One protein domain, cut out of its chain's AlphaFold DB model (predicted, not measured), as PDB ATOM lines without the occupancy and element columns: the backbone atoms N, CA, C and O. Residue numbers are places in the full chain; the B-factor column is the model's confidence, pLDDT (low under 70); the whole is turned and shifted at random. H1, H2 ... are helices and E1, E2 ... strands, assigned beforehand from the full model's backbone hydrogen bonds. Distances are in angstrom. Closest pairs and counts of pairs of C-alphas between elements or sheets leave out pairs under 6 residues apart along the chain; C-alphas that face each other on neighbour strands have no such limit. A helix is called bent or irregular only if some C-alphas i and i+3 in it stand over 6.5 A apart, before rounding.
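Overview. This is residues 33 to 143 of the 193 residues of an uncharacterized protein of Bacteriovoracaceae bacterium (UniProt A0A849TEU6). H1 and H2 form a V in the middle of a small body, with the long helix H5 on one side of it and H4 with the two-strand hairpin E1 and E2 on the other; short H3 sits by E2. Beyond H5 a tail, residues 129 to 143, sticks out and makes much of the length. The printed part has 111 residues, with five named helices and two named strands in the order H1 H2 H3 H4 E1 E2 H5; the sheet E1 - E2 is antiparallel, and the class is mostly helix. The whole is compact, with a radius of gyration of the C-alphas of 15.1 A, and spans 53 by 36 by 28 A.

Arrangement. Near the first printed residue, residues 36 to 37 pair with residues 104 to 105, parallel. H1, residues 40 to 48, and H2, residues 50 to 62, touch only at the corner, at a steep tilt of 65 degrees, opposite ways; their closest C-alphas, of Leu 46 and Tyr 53, are 4.9 A apart. H2 is the hub, touching three helices. With residues 51 to 56 alone it touches H4, residues 75 to 86, about perpendicular at 77 degrees, the closest C-alphas being those of His 52 and Ser 80, 5.2 A apart. H3, residues 68 to 71, is close to H4 but not clearly touching, with C-alphas 71 and 77 at 7.1 A. E1, residues 90 to 93, and E2, residues 96 to 99, form an antiparallel hairpin, with N 91 and O 98 at 2.7 A and N 93 and O 96 at 2.9 A, within hydrogen-bond range. The closest C-alphas of H2 and E2, of Leu 59 and Ala 99, are 5.3 A apart. H5, residues 112 to 128, touches H1 with residues 117 to 121 alone, at a steep tilt of 47 degrees, the same way; the closest C-alphas, of Ser 47 and Ile 117, are 6.1 A apart. H5 and H2 only just touch, with 3 pairs of C-alphas within 8 A, the closest those of Lys 50 and Trp 124, 7.0 A apart. H4 and H5 are apart. Each O i to N i+4 pair is within hydrogen-bond range in H1, H2 and H5, and 4 of 8 are in H4; H3 is too short for such a pair.

Along the chain. H1 begins at C-alpha 40 (-13.910, -14.505, -18.380) and is 12.6 A long from first to last C-alpha; H2 is 18.2 A, H3 5.1 A. H4, 19.7 A, is irregular: C-alphas 76 and 79 are 7.2 A apart. E1 is 9.8 A and E2 10.5 A. H5, 24.4 A, ends at C-alpha 128 (-27.789, 2.831, -12.505).

Size, cuts and confidence. The two C-alphas farthest apart, of Glu 94 and Ile 143, are 53.1 A apart. The printed part has no cut. The link from E2 to H5, 12 residues, is long; the others are tight. Residues 129 to 143 stand free; without them the body spans 39 by 30 by 21 A. The mean pLDDT of the printed part is 78.5; it is under 70 in 24 residues, among them 33 to 35 and 129 to 143.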
ATOM      1  N   GLN A  33     -32.403 -22.560 -23.234       47.09
ATOM      2  CA  GLN A  33     -33.243 -22.438 -22.045       47.09
ATOM      3  C   GLN A  33     -32.466 -23.031 -20.860       47.09
ATOM      4  O   GLN A  33     -32.397 -24.249 -20.706       47.09
ATOM      5  N   GLY A  34     -31.801 -22.175 -20.081       58.75
ATOM      6  CA  GLY A  34     -31.036 -22.570 -18.899       58.75
ATOM      7  C   GLY A  34     -29.987 -21.545 -18.465       58.75
ATOM      8  O   GLY A  34     -29.647 -20.613 -19.202       58.75
ATOM      9  N   GLN A  35     -29.456 -21.748 -17.258       65.81
ATOM     10  CA  GLN A  35     -28.376 -20.943 -16.693       65.81
ATOM     11  C   GLN A  35     -27.115 -21.052 -17.554       65.81
ATOM     12  O   GLN A  35     -26.602 -22.147 -17.792       65.81
ATOM     13  N   LYS A  36     -26.613 -19.909 -18.027       80.94
ATOM     14  CA  LYS A  36     -25.405 -19.815 -18.852       80.94
ATOM     15  C   LYS A  36     -24.309 -19.118 -18.060       80.94
ATOM     16  O   LYS A  36     -24.447 -17.956 -17.689       80.94
ATOM     17  N   GLU A  37     -23.205 -19.808 -17.810       84.62
ATOM     18  CA  GLU A  37     -22.051 -19.174 -17.171       84.62
ATOM     19  C   GLU A  37     -21.349 -18.229 -18.157       84.62
ATOM     20  O   GLU A  37     -21.096 -18.584 -19.313       84.62
ATOM     21  N   LEU A  38     -21.061 -17.006 -17.710       87.75
ATOM     22  CA  LEU A  38     -20.286 -16.042 -18.480       87.75
ATOM     23  C   LEU A  38     -18.819 -16.466 -18.513       87.75
ATOM     24  O   LEU A  38     -18.199 -16.757 -17.492       87.75
ATOM     25  N   THR A  39     -18.226 -16.427 -19.699       89.75
ATOM     26  CA  THR A  39     -16.780 -16.616 -19.828       89.75
ATOM     27  C   THR A  39     -16.029 -15.403 -19.280       89.75
ATOM     28  O   THR A  39     -16.521 -14.276 -19.327       89.75
ATOM     29  N   ILE A  40     -14.781 -15.603 -18.844       87.94
ATOM     30  CA  ILE A  40     -13.910 -14.505 -18.380       87.94
ATOM     31  C   ILE A  40     -13.799 -13.405 -19.446       87.94
ATOM     32  O   ILE A  40     -13.858 -12.227 -19.123       87.94
ATOM     33  N   LYS A  41     -13.728 -13.781 -20.732       88.69
ATOM     34  CA  LYS A  41     -13.700 -12.822 -21.847       88.69
ATOM     35  C   LYS A  41     -14.967 -11.969 -21.912       88.69
ATOM     36  O   LYS A  41     -14.871 -10.764 -22.100       88.69
ATOM     37  N   GLN A  42     -16.140 -12.577 -21.740       89.94
ATOM     38  CA  GLN A  42     -17.411 -11.848 -21.712       89.94
ATOM     39  C   GLN A  42     -17.480 -10.903 -20.512       89.94
ATOM     40  O   GLN A  42     -17.866  -9.751 -20.674       89.94
ATOM     41  N   VAL A  43     -17.030 -11.348 -19.335       90.12
ATOM     42  CA  VAL A  43     -16.928 -10.495 -18.141       90.12
ATOM     43  C   VAL A  43     -16.000  -9.302 -18.392       90.12
ATOM     44  O   VAL A  43     -16.362  -8.172 -18.071       90.12
ATOM     45  N   SER A  44     -14.848  -9.516 -19.032       90.00
ATOM     46  CA  SER A  44     -13.943  -8.426 -19.402       90.00
ATOM     47  C   SER A  44     -14.603  -7.434 -20.364       90.00
ATOM     48  O   SER A  44     -14.545  -6.236 -20.111       90.00
ATOM     49  N   ILE A  45     -15.304  -7.907 -21.399       91.25
ATOM     50  CA  ILE A  45     -16.012  -7.048 -22.366       91.25
ATOM     51  C   ILE A  45     -17.084  -6.188 -21.679       91.25
ATOM     52  O   ILE A  45     -17.224  -5.001 -21.989       91.25
ATOM     53  N   LEU A  46     -17.815  -6.758 -20.716       91.12
ATOM     54  CA  LEU A  46     -18.788  -6.019 -19.905       91.12
ATOM     55  C   LEU A  46     -18.117  -4.938 -19.045       91.12
ATOM     56  O   LEU A  46     -18.700  -3.877 -18.840       91.12
ATOM     57  N   SER A  47     -16.889  -5.176 -18.580       91.81
ATOM     58  CA  SER A  47     -16.126  -4.240 -17.743       91.81
ATOM     59  C   SER A  47     -15.439  -3.099 -18.498       91.81
ATOM     60  O   SER A  47     -15.037  -2.119 -17.879       91.81
ATOM     61  N   GLU A  48     -15.317  -3.174 -19.826       90.88
ATOM     62  CA  GLU A  48     -14.638  -2.130 -20.609       90.88
ATOM     63  C   GLU A  48     -15.364  -0.786 -20.559       90.88
ATOM     64  O   GLU A  48     -14.738   0.278 -20.575       90.88
ATOM     65  N   LYS A  49     -16.698  -0.826 -20.551       90.56
ATOM     66  CA  LYS A  49     -17.545   0.362 -20.555       90.56
ATOM     67  C   LYS A  49     -18.793   0.129 -19.739       90.56
ATOM     68  O   LYS A  49     -19.474  -0.884 -19.886       90.56
ATOM     69  N   LYS A  50     -19.168   1.163 -18.997       88.75
ATOM     70  CA  LYS A  50     -20.401   1.191 -18.220       88.75
ATOM     71  C   LYS A  50     -21.632   0.926 -19.093       88.75
ATOM     72  O   LYS A  50     -22.556   0.243 -18.675       88.75
ATOM     73  N   GLU A  51     -21.631   1.410 -20.332       89.06
ATOM     74  CA  GLU A  51     -22.710   1.185 -21.294       89.06
ATOM     75  C   GLU A  51     -22.891  -0.293 -21.682       89.06
ATOM     76  O   GLU A  51     -24.020  -0.719 -21.914       89.06
ATOM     77  N   HIS A  52     -21.808  -1.081 -21.733       90.25
ATOM     78  CA  HIS A  52     -21.879  -2.515 -22.043       90.25
ATOM     79  C   HIS A  52     -22.609  -3.263 -20.931       90.25
ATOM     80  O   HIS A  52     -23.555  -4.005 -21.195       90.25
ATOM     81  N   TYR A  53     -22.198  -3.011 -19.689       90.50
ATOM     82  CA  TYR A  53     -22.822  -3.607 -18.517       90.50
ATOM     83  C   TYR A  53     -24.274  -3.140 -18.342       90.50
ATOM     84  O   TYR A  53     -25.155  -3.951 -18.081       90.50
ATOM     85  N   PHE A  54     -24.565  -1.862 -18.601       85.50
ATOM     86  CA  PHE A  54     -25.936  -1.358 -18.543       85.50
ATOM     87  C   PHE A  54     -26.857  -2.045 -19.553       85.50
ATOM     88  O   PHE A  54     -27.932  -2.515 -19.194       85.50
ATOM     89  N   LEU A  55     -26.434  -2.133 -20.819       86.62
ATOM     90  CA  LEU A  55     -27.219  -2.799 -21.857       86.62
ATOM     91  C   LEU A  55     -27.417  -4.283 -21.533       86.62
ATOM     92  O   LEU A  55     -28.510  -4.808 -21.734       86.62
ATOM     93  N   PHE A  56     -26.386  -4.938 -20.997       88.56
ATOM     94  CA  PHE A  56     -26.484  -6.304 -20.497       88.56
ATOM     95  C   PHE A  56     -27.590  -6.435 -19.443       88.56
ATOM     96  O   PHE A  56     -28.479  -7.260 -19.635       88.56
ATOM     97  N   LEU A  57     -27.603  -5.578 -18.416       83.94
ATOM     98  CA  LEU A  57     -28.634  -5.595 -17.372       83.94
ATOM     99  C   LEU A  57     -30.041  -5.417 -17.945       83.94
ATOM    100  O   LEU A  57     -30.942  -6.174 -17.592       83.94
ATOM    101  N   ILE A  58     -30.246  -4.462 -18.857       82.00
ATOM    102  CA  ILE A  58     -31.563  -4.253 -19.476       82.00
ATOM    103  C   ILE A  58     -31.995  -5.518 -20.236       82.00
ATOM    104  O   ILE A  58     -33.129  -5.975 -20.087       82.00
ATOM    105  N   LEU A  59     -31.102  -6.121 -21.024       80.94
ATOM    106  CA  LEU A  59     -31.419  -7.314 -21.811       80.94
ATOM    107  C   LEU A  59     -31.692  -8.548 -20.943       80.94
ATOM    108  O   LEU A  59     -32.548  -9.358 -21.295       80.94
ATOM    109  N   THR A  60     -30.997  -8.700 -19.814       80.38
ATOM    110  CA  THR A  60     -31.221  -9.822 -18.894       80.38
ATOM    111  C   THR A  60     -32.473  -9.633 -18.045       80.38
ATOM    112  O   THR A  60     -33.219 -10.587 -17.839       80.38
ATOM    113  N   LEU A  61     -32.741  -8.406 -17.587       76.00
ATOM    114  CA  LEU A  61     -33.883  -8.101 -16.722       76.00
ATOM    115  C   LEU A  61     -35.202  -8.028 -17.494       76.00
ATOM    116  O   LEU A  61     -36.234  -8.443 -16.979       76.00
ATOM    117  N   SER A  62     -35.183  -7.532 -18.734       71.62
ATOM    118  CA  SER A  62     -36.396  -7.417 -19.553       71.62
ATOM    119  C   SER A  62     -36.996  -8.771 -19.927       71.62
ATOM    120  O   SER A  62     -38.198  -8.841 -20.147       71.62
ATOM    121  N   ARG A  63     -36.187  -9.841 -20.023       68.12
ATOM    122  CA  ARG A  63     -36.568 -11.211 -20.450       68.12
ATOM    123  C   ARG A  63     -37.234 -11.325 -21.840       68.12
ATOM    124  O   ARG A  63     -37.342 -12.437 -22.369       68.12
ATOM    125  N   TYR A  64     -37.590 -10.206 -22.470       69.00
ATOM    126  CA  TYR A  64     -38.207 -10.078 -23.788       69.00
ATOM    127  C   TYR A  64     -37.270  -9.376 -24.784       69.00
ATOM    128  O   TYR A  64     -36.355  -8.660 -24.373       69.00
ATOM    129  N   PRO A  65     -37.471  -9.571 -26.099       77.69
ATOM    130  CA  PRO A  65     -36.777  -8.783 -27.110       77.69
ATOM    131  C   PRO A  65     -37.110  -7.294 -26.961       77.69
ATOM    132  O   PRO A  65     -38.278  -6.916 -26.927       77.69
ATOM    133  N   ILE A  66     -36.078  -6.460 -26.894       81.19
ATOM    134  CA  ILE A  66     -36.179  -5.002 -26.815       81.19
ATOM    135  C   ILE A  66     -36.081  -4.441 -28.224       81.19
ATOM    136  O   ILE A  66     -35.180  -4.805 -28.981       81.19
ATOM    137  N   THR A  67     -36.965  -3.523 -28.590       81.50
ATOM    138  CA  THR A  67     -36.931  -2.925 -29.930       81.50
ATOM    139  C   THR A  67     -35.784  -1.919 -30.027       81.50
ATOM    140  O   THR A  67     -35.555  -1.126 -29.109       81.50
ATOM    141  N   LEU A  68     -35.101  -1.834 -31.174       75.81
ATOM    142  CA  LEU A  68     -34.049  -0.827 -31.389       75.81
ATOM    143  C   LEU A  68     -34.554   0.616 -31.197       75.81
ATOM    144  O   LEU A  68     -33.772   1.509 -30.869       75.81
ATOM    145  N   LYS A  69     -35.861   0.860 -31.363       75.81
ATOM    146  CA  LYS A  69     -36.515   2.143 -31.055       75.81
ATOM    147  C   LYS A  69     -36.507   2.477 -29.562       75.81
ATOM    148  O   LYS A  69     -36.267   3.631 -29.228       75.81
ATOM    149  N   GLU A  70     -36.713   1.502 -28.682       71.00
ATOM    150  CA  GLU A  70     -36.711   1.692 -27.223       71.00
ATOM    151  C   GLU A  70     -35.297   2.005 -26.721       71.00
ATOM    152  O   GLU A  70     -35.104   2.880 -25.874       71.00
ATOM    153  N   LEU A  71     -34.286   1.394 -27.349       72.19
ATOM    154  CA  LEU A  71     -32.873   1.677 -27.091       72.19
ATOM    155  C   LEU A  71     -32.449   3.094 -27.509       72.19
ATOM    156  O   LEU A  71     -31.468   3.611 -26.973       72.19
ATOM    157  N   LYS A  72     -33.182   3.775 -28.407       69.50
ATOM    158  CA  LYS A  72     -32.885   5.177 -28.782       69.50
ATOM    159  C   LYS A  72     -33.080   6.155 -27.629       69.50
ATOM    160  O   LYS A  72     -32.472   7.224 -27.651       69.50
ATOM    161  N   THR A  73     -33.860   5.781 -26.617       68.12
ATOM    162  CA  THR A  73     -33.991   6.533 -25.360       68.12
ATOM    163  C   THR A  73     -32.644   6.642 -24.627       68.12
ATOM    164  O   THR A  73     -32.423   7.580 -23.866       68.12
ATOM    165  N   TYR A  74     -31.696   5.743 -24.930       70.12
ATOM    166  CA  TYR A  74     -30.352   5.689 -24.360       70.12
ATOM    167  C   TYR A  74     -29.281   5.851 -25.460       70.12
ATOM    168  O   TYR A  74     -28.657   4.879 -25.895       70.12
ATOM    169  N   PRO A  75     -29.002   7.085 -25.922       63.28
ATOM    170  CA  PRO A  75     -28.214   7.341 -27.136       63.28
ATOM    171  C   PRO A  75     -26.764   6.829 -27.090       63.28
ATOM    172  O   PRO A  75     -26.126   6.685 -28.135       63.28
ATOM    173  N   LYS A  76     -26.229   6.523 -25.902       74.00
ATOM    174  CA  LYS A  76     -24.867   5.995 -25.728       74.00
ATOM    175  C   LYS A  76     -24.742   4.488 -25.997       74.00
ATOM    176  O   LYS A  76     -23.622   4.009 -26.148       74.00
ATOM    177  N   LEU A  77     -25.852   3.753 -26.114       76.44
ATOM    178  CA  LEU A  77     -25.837   2.285 -26.186       76.44
ATOM    179  C   LEU A  77     -25.597   1.717 -27.587       76.44
ATOM    180  O   LEU A  77     -25.332   0.527 -27.717       76.44
ATOM    181  N   LYS A  78     -25.632   2.535 -28.648       75.38
ATOM    182  CA  LYS A  78     -25.555   2.030 -30.033       75.38
ATOM    183  C   LYS A  78     -24.282   1.219 -30.313       75.38
ATOM    184  O   LYS A  78     -24.367   0.149 -30.897       75.38
ATOM    185  N   LYS A  79     -23.121   1.698 -29.851       81.25
ATOM    186  CA  LYS A  79     -21.844   0.971 -29.989       81.25
ATOM    187  C   LYS A  79     -21.780  -0.277 -29.105       81.25
ATOM    188  O   LYS A  79     -21.047  -1.201 -29.408       81.25
ATOM    189  N   SER A  80     -22.529  -0.290 -28.008       84.38
ATOM    190  CA  SER A  80     -22.579  -1.408 -27.066       84.38
ATOM    191  C   SER A  80     -23.369  -2.584 -27.631       84.38
ATOM    192  O   SER A  80     -23.026  -3.725 -27.353       84.38
ATOM    193  N   VAL A  81     -24.385  -2.318 -28.461       84.56
ATOM    194  CA  VAL A  81     -25.167  -3.358 -29.148       84.56
ATOM    195  C   VAL A  81     -24.264  -4.248 -30.002       84.56
ATOM    196  O   VAL A  81     -24.303  -5.465 -29.851       84.56
ATOM    197  N   GLU A  82     -23.421  -3.647 -30.842       85.38
ATOM    198  CA  GLU A  82     -22.488  -4.371 -31.719       85.38
ATOM    199  C   GLU A  82     -21.540  -5.259 -30.895       85.38
ATOM    200  O   GLU A  82     -21.497  -6.471 -31.099       85.38
ATOM    201  N   THR A  83     -20.892  -4.695 -29.870       87.38
ATOM    202  CA  THR A  83     -19.982  -5.436 -28.981       87.38
ATOM    203  C   THR A  83     -20.664  -6.606 -28.257       87.38
ATOM    204  O   THR A  83     -20.082  -7.683 -28.092       87.38
ATOM    205  N   LEU A  84     -21.906  -6.428 -27.793       86.62
ATOM    206  CA  LEU A  84     -22.645  -7.482 -27.086       86.62
ATOM    207  C   LEU A  84     -23.100  -8.608 -28.029       86.62
ATOM    208  O   LEU A  84     -23.186  -9.762 -27.599       86.62
ATOM    209  N   ILE A  85     -23.357  -8.301 -29.304       87.44
ATOM    210  CA  ILE A  85     -23.651  -9.308 -30.334       87.44
ATOM    211  C   ILE A  85     -22.382 -10.094 -30.679       87.44
ATOM    212  O   ILE A  85     -22.390 -11.323 -30.634       87.44
ATOM    213  N   GLU A  86     -21.267  -9.406 -30.939       87.75
ATOM    214  CA  GLU A  86     -19.977 -10.038 -31.259       87.75
ATOM    215  C   GLU A  86     -19.487 -10.969 -30.138       87.75
ATOM    216  O   GLU A  86     -18.945 -12.045 -30.392       87.75
ATOM    217  N   SER A  87     -19.737 -10.600 -28.881       86.25
ATOM    218  CA  SER A  87     -19.393 -11.408 -27.702       86.25
ATOM    219  C   SER A  87     -20.389 -12.532 -27.383       86.25
ATOM    220  O   SER A  87     -20.225 -13.235 -26.378       86.25
ATOM    221  N   SER A  88     -21.405 -12.745 -28.229       85.88
ATOM    222  CA  SER A  88     -22.450 -13.764 -28.040       85.88
ATOM    223  C   SER A  88     -23.182 -13.640 -26.694       85.88
ATOM    224  O   SER A  88     -23.540 -14.645 -26.065       85.88
ATOM    225  N   ILE A  89     -23.361 -12.400 -26.230       86.75
ATOM    226  CA  ILE A  89     -24.163 -12.042 -25.055       86.75
ATOM    227  C   ILE A  89     -25.582 -11.662 -25.500       86.75
ATOM    228  O   ILE A  89     -26.558 -12.036 -24.842       86.75
ATOM    229  N   ALA A  90     -25.700 -10.977 -26.638       86.62
ATOM    230  CA  ALA A  90     -26.958 -10.565 -27.247       86.62
ATOM    231  C   ALA A  90     -27.135 -11.139 -28.664       86.62
ATOM    232  O   ALA A  90     -26.168 -11.487 -29.335       86.62
ATOM    233  N   LEU A  91     -28.386 -11.217 -29.107       86.75
ATOM    234  CA  LEU A  91     -28.827 -11.633 -30.434       86.75
ATOM    235  C   LEU A  91     -29.694 -10.530 -31.020       86.75
ATOM    236  O   LEU A  91     -30.647 -10.088 -30.374       86.75
ATOM    237  N   ALA A  92     -29.379 -10.114 -32.242       84.06
ATOM    238  CA  ALA A  92     -30.261  -9.268 -33.030       84.06
ATOM    239  C   ALA A  92     -31.182 -10.154 -33.872       84.06
ATOM    240  O   ALA A  92     -30.709 -10.986 -34.647       84.06
ATOM    241  N   ILE A  93     -32.490  -9.974 -33.711       82.44
ATOM    242  CA  ILE A  93     -33.527 -10.626 -34.511       82.44
ATOM    243  C   ILE A  93     -34.350  -9.501 -35.134       82.44
ATOM    244  O   ILE A  93     -35.101  -8.817 -34.436       82.44
ATOM    245  N   GLU A  94     -34.173  -9.286 -36.437       82.75
ATOM    246  CA  GLU A  94     -34.813  -8.193 -37.185       82.75
ATOM    247  C   GLU A  94     -34.558  -6.805 -36.549       82.75
ATOM    248  O   GLU A  94     -33.411  -6.361 -36.505       82.75
ATOM    249  N   ASP A  95     -35.600  -6.118 -36.059       83.75
ATOM    250  CA  ASP A  95     -35.528  -4.804 -35.383       83.75
ATOM    251  C   ASP A  95     -35.496  -4.925 -33.843       83.75
ATOM    252  O   ASP A  95     -35.728  -3.952 -33.116       83.75
ATOM    253  N   THR A  96     -35.229  -6.127 -33.323       83.25
ATOM    254  CA  THR A  96     -35.223  -6.425 -31.885       83.25
ATOM    255  C   THR A  96     -33.889  -6.999 -31.413       83.25
ATOM    256  O   THR A  96     -33.157  -7.645 -32.161       83.25
ATOM    257  N   LEU A  97     -33.566  -6.753 -30.145       84.81
ATOM    258  CA  LEU A  97     -32.360  -7.214 -29.470       84.81
ATOM    259  C   LEU A  97     -32.753  -8.029 -28.237       84.81
ATOM    260  O   LEU A  97     -33.544  -7.570 -27.416       84.81
ATOM    261  N   ARG A  98     -32.186  -9.222 -28.073       84.06
ATOM    262  CA  ARG A  98     -32.454 -10.098 -26.924       84.06
ATOM    263  C   ARG A  98     -31.159 -10.653 -26.346       84.06
ATOM    264  O   ARG A  98     -30.218 -10.905 -27.089       84.06
ATOM    265  N   ALA A  99     -31.098 -10.895 -25.040       83.69
ATOM    266  CA  ALA A  99     -30.008 -11.677 -24.458       83.69
ATOM    267  C   ALA A  99     -30.024 -13.138 -24.961       83.69
ATOM    268  O   ALA A  99     -31.092 -13.719 -25.161       83.69
ATOM    269  N   THR A 100     -28.846 -13.759 -25.122       83.25
ATOM    270  CA  THR A 100     -28.755 -15.194 -25.483       83.25
ATOM    271  C   THR A 100     -29.245 -16.129 -24.375       83.25
ATOM    272  O   THR A 100     -29.619 -17.265 -24.658       83.25
ATOM    273  N   SER A 101     -29.237 -15.662 -23.125       78.00
ATOM    274  CA  SER A 101     -29.844 -16.330 -21.976       78.00
ATOM    275  C   SER A 101     -30.510 -15.289 -21.079       78.00
ATOM    276  O   SER A 101     -30.047 -14.152 -20.988       78.00
ATOM    277  N   SER A 102     -31.604 -15.681 -20.430       67.00
ATOM    278  CA  SER A 102     -32.269 -14.896 -19.386       67.00
ATOM    279  C   SER A 102     -31.576 -15.015 -18.027       67.00
ATOM    280  O   SER A 102     -31.797 -14.171 -17.164       67.00
ATOM    281  N   GLU A 103     -30.736 -16.035 -17.836       74.44
ATOM    282  CA  GLU A 103     -30.057 -16.318 -16.573       74.44
ATOM    283  C   GLU A 103     -28.562 -16.508 -16.817       74.44
ATOM    284  O   GLU A 103     -28.109 -17.564 -17.271       74.44
ATOM    285  N   TYR A 104     -27.783 -15.475 -16.503       82.12
ATOM    286  CA  TYR A 104     -26.330 -15.557 -16.528       82.12
ATOM    287  C   TYR A 104     -25.767 -15.799 -15.135       82.12
ATOM    288  O   TYR A 104     -26.108 -15.101 -14.184       82.12
ATOM    289  N   ILE A 105     -24.844 -16.753 -15.038       81.56
ATOM    290  CA  ILE A 105     -24.027 -16.954 -13.844       81.56
ATOM    291  C   ILE A 105     -22.692 -16.256 -14.075       81.56
ATOM    292  O   ILE A 105     -21.985 -16.557 -15.037       81.56
ATOM    293  N   PHE A 106     -22.332 -15.331 -13.189       86.06
ATOM    294  CA  PHE A 106     -20.977 -14.791 -13.167       86.06
ATOM    295  C   PHE A 106     -20.021 -15.840 -12.585       86.06
ATOM    296  O   PHE A 106     -20.354 -16.462 -11.569       86.06
ATOM    297  N   PRO A 107     -18.843 -16.048 -13.196       86.56
ATOM    298  CA  PRO A 107     -17.863 -16.982 -12.667       86.56
ATOM    299  C   PRO A 107     -17.409 -16.544 -11.269       86.56
ATOM    300  O   PRO A 107     -17.511 -15.381 -10.881       86.56
ATOM    301  N   LYS A 108     -16.893 -17.480 -10.471       84.81
ATOM    302  CA  LYS A 108     -16.331 -17.115  -9.164       84.81
ATOM    303  C   LYS A 108     -15.109 -16.217  -9.364       84.81
ATOM    304  O   LYS A 108     -14.297 -16.470 -10.252       84.81
ATOM    305  N   ALA A 109     -14.949 -15.213  -8.506       83.12
ATOM    306  CA  ALA A 109     -13.749 -14.385  -8.487       83.12
ATOM    307  C   ALA A 109     -12.555 -15.226  -8.012       83.12
ATOM    308  O   ALA A 109     -12.329 -15.403  -6.819       83.12
ATOM    309  N   THR A 110     -11.838 -15.832  -8.955       80.12
ATOM    310  CA  THR A 110     -10.680 -16.691  -8.669       80.12
ATOM    311  C   THR A 110      -9.354 -15.933  -8.707       80.12
ATOM    312  O   THR A 110      -8.321 -16.514  -8.383       80.12
ATOM    313  N   ASN A 111      -9.352 -14.673  -9.154       86.38
ATOM    314  CA  ASN A 111      -8.162 -13.831  -9.265       86.38
ATOM    315  C   ASN A 111      -8.479 -12.360  -8.936       86.38
ATOM    316  O   ASN A 111      -9.629 -11.933  -9.025       86.38
ATOM    317  N   GLU A 112      -7.439 -11.590  -8.596       81.81
ATOM    318  CA  GLU A 112      -7.563 -10.172  -8.218       81.81
ATOM    319  C   GLU A 112      -8.190  -9.319  -9.335       81.81
ATOM    320  O   GLU A 112      -8.994  -8.435  -9.058       81.81
ATOM    321  N   GLY A 113      -7.918  -9.634 -10.608       86.06
ATOM    322  CA  GLY A 113      -8.496  -8.902 -11.741       86.06
ATOM    323  C   GLY A 113     -10.023  -9.028 -11.848       86.06
ATOM    324  O   GLY A 113     -10.704  -8.050 -12.139       86.06
ATOM    325  N   LEU A 114     -10.588 -10.212 -11.584       86.69
ATOM    326  CA  LEU A 114     -12.043 -10.407 -11.544       86.69
ATOM    327  C   LEU A 114     -12.669  -9.729 -10.323       86.69
ATOM    328  O   LEU A 114     -13.761  -9.181 -10.438       86.69
ATOM    329  N   GLU A 115     -11.983  -9.728  -9.176       86.88
ATOM    330  CA  GLU A 115     -12.460  -9.005  -7.992       86.88
ATOM    331  C   GLU A 115     -12.574  -7.498  -8.250       86.88
ATOM    332  O   GLU A 115     -13.561  -6.881  -7.849       86.88
ATOM    333  N   GLU A 116     -11.602  -6.902  -8.945       90.50
ATOM    334  CA  GLU A 116     -11.651  -5.487  -9.329       90.50
ATOM    335  C   GLU A 116     -12.811  -5.191 -10.283       90.50
ATOM    336  O   GLU A 116     -13.541  -4.218 -10.080       90.50
ATOM    337  N   ILE A 117     -13.032  -6.057 -11.276       91.12
ATOM    338  CA  ILE A 117     -14.168  -5.939 -12.199       91.12
ATOM    339  C   ILE A 117     -15.502  -6.019 -11.442       91.12
ATOM    340  O   ILE A 117     -16.404  -5.228 -11.708       91.12
ATOM    341  N   TYR A 118     -15.644  -6.926 -10.475       90.38
ATOM    342  CA  TYR A 118     -16.895  -7.059  -9.720       90.38
ATOM    343  C   TYR A 118     -17.155  -5.871  -8.803       90.38
ATOM    344  O   TYR A 118     -18.282  -5.386  -8.752       90.38
ATOM    345  N   ARG A 119     -16.115  -5.307  -8.179       88.25
ATOM    346  CA  ARG A 119     -16.257  -4.038  -7.445       88.25
ATOM    347  C   ARG A 119     -16.712  -2.896  -8.351       88.25
ATOM    348  O   ARG A 119     -17.474  -2.035  -7.916       88.25
ATOM    349  N   LEU A 120     -16.245  -2.876  -9.600       91.94
ATOM    350  CA  LEU A 120     -16.664  -1.887 -10.587       91.94
ATOM    351  C   LEU A 120     -18.144  -2.062 -10.965       91.94
ATOM    352  O   LEU A 120     -18.870  -1.072 -11.040       91.94
ATOM    353  N   PHE A 121     -18.603  -3.303 -11.141       90.81
ATOM    354  CA  PHE A 121     -20.019  -3.611 -11.374       90.81
ATOM    355  C   PHE A 121     -20.902  -3.184 -10.202       90.81
ATOM    356  O   PHE A 121     -21.878  -2.473 -10.430       90.81
ATOM    357  N   ASP A 122     -20.508  -3.493  -8.962       85.88
ATOM    358  CA  ASP A 122     -21.234  -3.064  -7.760       85.88
ATOM    359  C   ASP A 122     -21.391  -1.533  -7.712       85.88
ATOM    360  O   ASP A 122     -22.463  -1.002  -7.410       85.88
ATOM    361  N   GLN A 123     -20.324  -0.796  -8.043       87.38
ATOM    362  CA  GLN A 123     -20.377   0.664  -8.113       87.38
ATOM    363  C   GLN A 123     -21.345   1.138  -9.206       87.38
ATOM    364  O   GLN A 123     -22.129   2.067  -8.991       87.38
ATOM    365  N   TRP A 124     -21.302   0.518 -10.383       89.62
ATOM    366  CA  TRP A 124     -22.186   0.875 -11.485       89.62
ATOM    367  C   TRP A 124     -23.651   0.569 -11.190       89.62
ATOM    368  O   TRP A 124     -24.486   1.397 -11.544       89.62
ATOM    369  N   ASP A 125     -23.963  -0.521 -10.492       82.06
ATOM    370  CA  ASP A 125     -25.328  -0.873 -10.084       82.06
ATOM    371  C   ASP A 125     -25.942   0.195  -9.169       82.06
ATOM    372  O   ASP A 125     -27.085   0.625  -9.370       82.06
ATOM    373  N   ILE A 126     -25.151   0.726  -8.229       80.81
ATOM    374  CA  ILE A 126     -25.561   1.868  -7.400       80.81
ATOM    375  C   ILE A 126     -25.881   3.077  -8.286       80.81
ATOM    376  O   ILE A 126     -26.913   3.726  -8.108       80.81
ATOM    377  N   GLU A 127     -25.034   3.383  -9.266       81.44
ATOM    378  CA  GLU A 127     -25.236   4.530 -10.150       81.44
ATOM    379  C   GLU A 127     -26.436   4.339 -11.094       81.44
ATOM    380  O   GLU A 127     -27.206   5.277 -11.304       81.44
ATOM    381  N   PHE A 128     -26.642   3.142 -11.646       77.56
ATOM    382  CA  PHE A 128     -27.789   2.831 -12.505       77.56
ATOM    383  C   PHE A 128     -29.107   2.883 -11.764       77.56
ATOM    384  O   PHE A 128     -30.120   3.231 -12.368       77.56
ATOM    385  N   SER A 129     -29.103   2.630 -10.455       68.00
ATOM    386  CA  SER A 129     -30.320   2.741  -9.663       68.00
ATOM    387  C   SER A 129     -30.956   4.134  -9.692       68.00
ATOM    388  O   SER A 129     -32.149   4.267  -9.446       68.00
ATOM    389  N   THR A 130     -30.184   5.163 -10.057       66.12
ATOM    390  CA  THR A 130     -30.685   6.529 -10.260       66.12
ATOM    391  C   THR A 130     -31.356   6.752 -11.621       66.12
ATOM    392  O   THR A 130     -32.051   7.750 -11.791       66.12
ATOM    393  N   GLN A 131     -31.148   5.851 -12.588       65.56
ATOM    394  CA  GLN A 131     -31.707   5.925 -13.946       65.56
ATOM    395  C   GLN A 131     -33.032   5.170 -14.097       65.56
ATOM    396  O   GLN A 131     -33.755   5.404 -15.064       65.56
ATOM    397  N   PHE A 132     -33.351   4.275 -13.162       62.75
ATOM    398  CA  PHE A 132     -34.643   3.601 -13.092       62.75
ATOM    399  C   PHE A 132     -35.579   4.361 -12.142       62.75
ATOM    400  O   PHE A 132     -35.159   4.831 -11.084       62.75
ATOM    401  N   GLU A 133     -36.867   4.459 -12.483       54.84
ATOM    402  CA  GLU A 133     -37.884   5.075 -11.618       54.84
ATOM    403  C   GLU A 133     -38.299   4.126 -10.479       54.84
ATOM    404  O   GLU A 133     -39.434   3.656 -10.391       54.84
ATOM    405  N   PHE A 134     -37.369   3.817  -9.575       53.22
ATOM    406  CA  PHE A 134     -37.670   2.968  -8.429       53.22
ATOM    407  C   PHE A 134     -38.541   3.706  -7.405       53.22
ATOM    408  O   PHE A 134     -38.129   4.695  -6.791       53.22
ATOM    409  N   LYS A 135     -39.742   3.179  -7.135       42.22
ATOM    410  CA  LYS A 135     -40.544   3.615  -5.985       42.22
ATOM    411  C   LYS A 135     -39.928   3.065  -4.701       42.22
ATOM    412  O   LYS A 135     -39.898   1.861  -4.460       42.22
ATOM    413  N   LYS A 136     -39.438   3.966  -3.849       41.72
ATOM    414  CA  LYS A 136     -38.786   3.622  -2.581       41.72
ATOM    415  C   LYS A 136     -39.813   3.049  -1.596       41.72
ATOM    416  O   LYS A 136     -40.544   3.799  -0.960       41.72
ATOM    417  N   PHE A 137     -39.869   1.723  -1.473       38.59
ATOM    418  CA  PHE A 137     -40.879   1.054  -0.644       38.59
ATOM    419  C   PHE A 137     -40.565   1.140   0.861       38.59
ATOM    420  O   PHE A 137     -41.468   1.294   1.680       38.59
ATOM    421  N   ILE A 138     -39.280   1.084   1.243       46.38
ATOM    422  CA  ILE A 138     -38.813   1.171   2.637       46.38
ATOM    423  C   ILE A 138     -37.449   1.882   2.674       46.38
ATOM    424  O   ILE A 138     -36.523   1.496   1.970       46.38
ATOM    425  N   ASN A 139     -37.294   2.902   3.524       44.25
ATOM    426  CA  ASN A 139     -35.996   3.518   3.831       44.25
ATOM    427  C   ASN A 139     -35.851   3.661   5.353       44.25
ATOM    428  O   ASN A 139     -36.379   4.602   5.943       44.25
ATOM    429  N   LYS A 140     -35.179   2.702   6.000       53.78
ATOM    430  CA  LYS A 140     -34.925   2.713   7.447       53.78
ATOM    431  C   LYS A 140     -33.433   2.519   7.711       53.78
ATOM    432  O   LYS A 140     -32.901   1.440   7.482       53.78
ATOM    433  N   MET A 141     -32.779   3.556   8.231       48.56
ATOM    434  CA  MET A 141     -31.404   3.493   8.732       48.56
ATOM    435  C   MET A 141     -31.436   3.328  10.256       48.56
ATOM    436  O   MET A 141     -32.158   4.054  10.940       48.56
ATOM    437  N   MET A 142     -30.670   2.382  10.805       56.84
ATOM    438  CA  MET A 142     -30.583   2.162  12.250       56.84
ATOM    439  C   MET A 142     -29.129   1.933  12.672       56.84
ATOM    440  O   MET A 142     -28.486   1.003  12.203       56.84
ATOM    441  N   ILE A 143     -28.628   2.758  13.595       60.94
ATOM    442  CA  ILE A 143     -27.302   2.605  14.211       60.94
ATOM    443  C   ILE A 143     -27.515   2.276  15.689       60.94
ATOM    444  O   ILE A 143     -28.089   3.076  16.428       60.94
TER     445      ILE A 143